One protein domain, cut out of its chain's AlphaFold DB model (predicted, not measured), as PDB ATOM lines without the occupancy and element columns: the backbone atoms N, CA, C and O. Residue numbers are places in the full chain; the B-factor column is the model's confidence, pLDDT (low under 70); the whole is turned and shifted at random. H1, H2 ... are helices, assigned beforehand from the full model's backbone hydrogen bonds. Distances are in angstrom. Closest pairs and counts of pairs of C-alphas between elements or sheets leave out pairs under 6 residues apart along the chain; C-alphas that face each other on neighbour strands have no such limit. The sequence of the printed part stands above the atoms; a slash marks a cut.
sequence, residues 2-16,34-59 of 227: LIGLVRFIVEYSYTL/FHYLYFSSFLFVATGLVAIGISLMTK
ATOM      1  N   LEU A   2     118.511 144.763 125.687       66.25
ATOM      2  CA  LEU A   2     118.212 146.187 125.398       66.25
ATOM      3  C   LEU A   2     118.758 147.176 126.451       66.25
ATOM      4  O   LEU A   2     119.493 148.090 126.103       66.25
ATOM      5  N   ILE A   3     118.500 146.925 127.738       71.31
ATOM      6  CA  ILE A   3     119.016 147.716 128.874       71.31
ATOM      7  C   ILE A   3     120.550 147.889 128.859       71.31
ATOM      8  O   ILE A   3     121.053 148.977 129.125       71.31
ATOM      9  N   GLY A   4     121.299 146.833 128.525       73.06
ATOM     10  CA  GLY A   4     122.763 146.877 128.447       73.06
ATOM     11  C   GLY A   4     123.265 147.641 127.223       73.06
ATOM     12  O   GLY A   4     124.242 148.377 127.327       73.06
ATOM     13  N   LEU A   5     122.556 147.535 126.092       76.50
ATOM     14  CA  LEU A   5     122.836 148.331 124.897       76.50
ATOM     15  C   LEU A   5     122.610 149.825 125.172       76.50
ATOM     16  O   LEU A   5     123.463 150.639 124.839       76.50
ATOM     17  N   VAL A   6     121.505 150.183 125.839       73.12
ATOM     18  CA  VAL A   6     121.226 151.571 126.242       73.12
ATOM     19  C   VAL A   6     122.294 152.082 127.208       73.12
ATOM     20  O   VAL A   6     122.782 153.189 126.999       73.12
ATOM     21  N   ARG A   7     122.736 151.284 128.199       72.00
ATOM     22  CA  ARG A   7     123.866 151.683 129.059       72.00
ATOM     23  C   ARG A   7     125.108 151.992 128.225       72.00
ATOM     24  O   ARG A   7     125.677 153.064 128.377       72.00
ATOM     25  N   PHE A   8     125.503 151.072 127.345       75.56
ATOM     26  CA  PHE A   8     126.700 151.218 126.517       75.56
ATOM     27  C   PHE A   8     126.623 152.449 125.602       75.56
ATOM     28  O   PHE A   8     127.591 153.194 125.504       75.56
ATOM     29  N   ILE A   9     125.462 152.714 124.992       75.50
ATOM     30  CA  ILE A   9     125.233 153.900 124.154       75.50
ATOM     31  C   ILE A   9     125.312 155.192 124.978       75.50
ATOM     32  O   ILE A   9     125.949 156.141 124.533       75.50
ATOM     33  N   VAL A  10     124.720 155.236 126.178       68.75
ATOM     34  CA  VAL A  10     124.794 156.404 127.077       68.75
ATOM     35  C   VAL A  10     126.237 156.663 127.518       68.75
ATOM     36  O   VAL A  10     126.734 157.780 127.389       68.75
ATOM     37  N   GLU A  11     126.930 155.623 127.975       67.88
ATOM     38  CA  GLU A  11     128.301 155.690 128.493       67.88
ATOM     39  C   GLU A  11     129.324 156.014 127.385       67.88
ATOM     40  O   GLU A  11     130.302 156.714 127.637       67.88
ATOM     41  N   TYR A  12     129.038 155.624 126.135       71.50
ATOM     42  CA  TYR A  12     129.744 156.081 124.934       71.50
ATOM     43  C   TYR A  12     129.405 157.538 124.563       71.50
ATOM     44  O   TYR A  12     130.299 158.326 124.279       71.50
ATOM     45  N   SER A  13     128.128 157.941 124.604       67.31
ATOM     46  CA  SER A  13     127.691 159.298 124.225       67.31
ATOM     47  C   SER A  13     128.212 160.408 125.146       67.31
ATOM     48  O   SER A  13     128.279 161.567 124.739       67.31
ATOM     49  N   TYR A  14     128.605 160.050 126.371       63.31
ATOM     50  CA  TYR A  14     129.139 160.961 127.383       63.31
ATOM     51  C   TYR A  14     130.620 160.701 127.704       63.31
ATOM     52  O   TYR A  14     131.095 161.123 128.764       63.31
ATOM     53  N   THR A  15     131.367 160.046 126.802       65.25
ATOM     54  CA  THR A  15     132.831 159.947 126.912       65.25
ATOM     55  C   THR A  15     133.444 161.336 127.037       65.25
ATOM     56  O   THR A  15     133.198 162.210 126.202       65.25
ATOM     57  N   LEU A  16     134.245 161.547 128.081       60.59
ATOM     58  CA  LEU A  16     134.894 162.832 128.303       60.59
ATOM     59  C   LEU A  16     135.985 163.067 127.244       60.59
ATOM     60  O   LEU A  16     136.730 162.132 126.936       60.59
ATOM     61  N   PHE A  34     121.717 165.149 133.761       62.50
ATOM     62  CA  PHE A  34     121.443 163.710 133.560       62.50
ATOM     63  C   PHE A  34     122.625 162.778 133.886       62.50
ATOM     64  O   PHE A  34     123.111 162.005 133.057       62.50
ATOM     65  N   HIS A  35     123.062 162.806 135.144       69.25
ATOM     66  CA  HIS A  35     124.044 161.875 135.688       69.25
ATOM     67  C   HIS A  35     123.495 160.434 135.799       69.25
ATOM     68  O   HIS A  35     122.287 160.208 135.877       69.25
ATOM     69  N   TYR A  36     124.382 159.433 135.892       63.34
ATOM     70  CA  TYR A  36     124.049 157.992 135.904       63.34
ATOM     71  C   TYR A  36     123.076 157.527 137.014       63.34
ATOM     72  O   TYR A  36     122.599 156.387 136.983       63.34
ATOM     73  N   LEU A  37     122.745 158.397 137.974       67.88
ATOM     74  CA  LEU A  37     121.748 158.173 139.021       67.88
ATOM     75  C   LEU A  37     120.352 157.867 138.443       67.88
ATOM     76  O   LEU A  37     119.738 156.882 138.847       67.88
ATOM     77  N   TYR A  38     119.866 158.652 137.472       73.19
ATOM     78  CA  TYR A  38     118.514 158.474 136.909       73.19
ATOM     79  C   TYR A  38     118.394 157.173 136.128       73.19
ATOM     80  O   TYR A  38     117.411 156.453 136.275       73.19
ATOM     81  N   PHE A  39     119.434 156.832 135.364       72.06
ATOM     82  CA  PHE A  39     119.526 155.548 134.679       72.06
ATOM     83  C   PHE A  39     119.481 154.384 135.679       72.06
ATOM     84  O   PHE A  39     118.702 153.451 135.511       72.06
ATOM     85  N   SER A  40     120.245 154.476 136.771       75.31
ATOM     86  CA  SER A  40     120.268 153.454 137.826       75.31
ATOM     87  C   SER A  40     118.915 153.323 138.541       75.31
ATOM     88  O   SER A  40     118.447 152.207 138.754       75.31
ATOM     89  N   SER A  41     118.255 154.445 138.846       76.88
ATOM     90  CA  SER A  41     116.917 154.485 139.454       76.88
ATOM     91  C   SER A  41     115.849 153.885 138.531       76.88
ATOM     92  O   SER A  41     115.101 152.996 138.938       76.88
ATOM     93  N   PHE A  42     115.833 154.282 137.255       76.50
ATOM     94  CA  PHE A  42     114.928 153.735 136.243       76.50
ATOM     95  C   PHE A  42     115.109 152.221 136.070       76.50
ATOM     96  O   PHE A  42     114.123 151.484 136.059       76.50
ATOM     97  N   LEU A  43     116.353 151.731 135.999       76.69
ATOM     98  CA  LEU A  43     116.620 150.292 135.926       76.69
ATOM     99  C   LEU A  43     116.221 149.546 137.201       76.69
ATOM    100  O   LEU A  43     115.727 148.423 137.100       76.69
ATOM    101  N   PHE A  44     116.402 150.144 138.379       79.44
ATOM    102  CA  PHE A  44     115.965 149.556 139.645       79.44
ATOM    103  C   PHE A  44     114.437 149.413 139.691       79.44
ATOM    104  O   PHE A  44     113.938 148.319 139.951       79.44
ATOM    105  N   VAL A  45     113.693 150.468 139.334       79.06
ATOM    106  CA  VAL A  45     112.224 150.429 139.233       79.06
ATOM    107  C   VAL A  45     111.776 149.415 138.179       79.06
ATOM    108  O   VAL A  45     110.963 148.551 138.490       79.06
ATOM    109  N   ALA A  46     112.336 149.440 136.966       76.38
ATOM    110  CA  ALA A  46     111.981 148.493 135.906       76.38
ATOM    111  C   ALA A  46     112.257 147.030 136.305       76.38
ATOM    112  O   ALA A  46     111.430 146.154 136.053       76.38
ATOM    113  N   THR A  47     113.378 146.764 136.984       84.38
ATOM    114  CA  THR A  47     113.704 145.429 137.512       84.38
ATOM    115  C   THR A  47     112.740 145.025 138.627       84.38
ATOM    116  O   THR A  47     112.297 143.882 138.652       84.38
ATOM    117  N   GLY A  48     112.352 145.957 139.505       82.00
ATOM    118  CA  GLY A  48     111.330 145.737 140.530       82.00
ATOM    119  C   GLY A  48     109.958 145.405 139.939       82.00
ATOM    120  O   GLY A  48     109.337 144.435 140.359       82.00
ATOM    121  N   LEU A  49     109.512 146.140 138.916       81.06
ATOM    122  CA  LEU A  49     108.257 145.871 138.205       81.06
ATOM    123  C   LEU A  49     108.276 144.497 137.512       81.06
ATOM    124  O   LEU A  49     107.294 143.761 137.598       81.06
ATOM    125  N   VAL A  50     109.395 144.112 136.887       83.19
ATOM    126  CA  VAL A  50     109.571 142.773 136.295       83.19
ATOM    127  C   VAL A  50     109.593 141.682 137.371       83.19
ATOM    128  O   VAL A  50     108.936 140.660 137.201       83.19
ATOM    129  N   ALA A  51     110.276 141.893 138.498       84.56
ATOM    130  CA  ALA A  51     110.303 140.940 139.608       84.56
ATOM    131  C   ALA A  51     108.917 140.765 140.256       84.56
ATOM    132  O   ALA A  51     108.527 139.640 140.558       84.56
ATOM    133  N   ILE A  52     108.143 141.845 140.409       83.06
ATOM    134  CA  ILE A  52     106.742 141.798 140.860       83.06
ATOM    135  C   ILE A  52     105.876 141.056 139.833       83.06
ATOM    136  O   ILE A  52     105.107 140.180 140.218       83.06
ATOM    137  N   GLY A  53     106.040 141.330 138.534       81.81
ATOM    138  CA  GLY A  53     105.340 140.620 137.457       81.81
ATOM    139  C   GLY A  53     105.633 139.117 137.433       81.81
ATOM    140  O   GLY A  53     104.714 138.314 137.304       81.81
ATOM    141  N   ILE A  54     106.889 138.717 137.638       83.31
ATOM    142  CA  ILE A  54     107.281 137.304 137.758       83.31
ATOM    143  C   ILE A  54     106.745 136.702 139.065       83.31
ATOM    144  O   ILE A  54     106.283 135.569 139.051       83.31
ATOM    145  N   SER A  55     106.734 137.445 140.174       81.75
ATOM    146  CA  SER A  55     106.187 136.997 141.468       81.75
ATOM    147  C   SER A  55     104.653 136.855 141.469       81.75
ATOM    148  O   SER A  55     104.106 136.078 142.242       81.75
ATOM    149  N   LEU A  56     103.958 137.570 140.575       69.19
ATOM    150  CA  LEU A  56     102.534 137.386 140.261       69.19
ATOM    151  C   LEU A  56     102.297 136.166 139.363       69.19
ATOM    152  O   LEU A  56     101.433 135.337 139.629       69.19
ATOM    153  N   MET A  57     103.054 136.081 138.267       72.25
ATOM    154  CA  MET A  57     102.927 135.030 137.255       72.25
ATOM    155  C   MET A  57     103.390 133.658 137.781       72.25
ATOM    156  O   MET A  57     102.944 132.618 137.299       72.25
ATOM    157  N   THR A  58     104.242 133.653 138.808       81.62
ATOM    158  CA  THR A  58     104.534 132.484 139.642       81.62
ATOM    159  C   THR A  58     103.324 132.198 140.529       81.62
ATOM    160  O   THR A  58     103.098 132.899 141.512       81.62
ATOM    161  N   LYS A  59     102.542 131.165 140.185       63.38
ATOM    162  CA  LYS A  59     101.348 130.751 140.943       63.38
ATOM    163  C   LYS A  59     101.698 130.616 142.444       63.38
ATOM    164  O   LYS A  59     102.643 129.890 142.763       63.38
TER     165      LYS A  59
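What this domain is: This is residues 2 to 16 and 34 to 59 of the 227 residues of a protein of Crassostrea gigas (UniProt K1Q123). A long straight helix, H2, has a shorter one, H1, lying nearly parallel to its line but shifted lengthwise, so loosely paired that the two barely meet; residues 47 to 59, of which 47 to 57 belong to H2, stick out free. Together they make a rod spanning 48 by 17 by 7 A. The printed part has 41 residues, all helix in class, with H1 before H2 and no named strand. It is only just loose, close to extended, with a radius of gyration of the C-alphas of 13.5 A.

How they stand to each other: H2, residues 36 to 57, and H1, residues 2 to 13, are close but not clearly touching; their closest C-alphas, those of Leu 43 and Ile 3, are 7.9 A apart. They run opposite ways at a shallow tilt of 2 degrees. In both, every O i to N i+4 pair is within hydrogen-bond range.

Where its parts are: H2 measures 31.2 A, from C-alpha 36 at (124.049, 157.992, 135.904) to C-alpha 57 at (102.927, 135.030, 137.255). H1 measures 16.2 A and begins at C-alpha 2, (118.212, 146.187, 125.398).

The domain as a whole: The C-alphas farthest apart, of Leu 16 and Lys 59, are 48.1 A apart. Residues 17 to 33 are not printed; C-alphas 16 and 34 are 14.5 A apart across this cut. Mean pLDDT of the printed part is 73.9, with 13 residues under 70, among them 13 to 16 and 34 to 37.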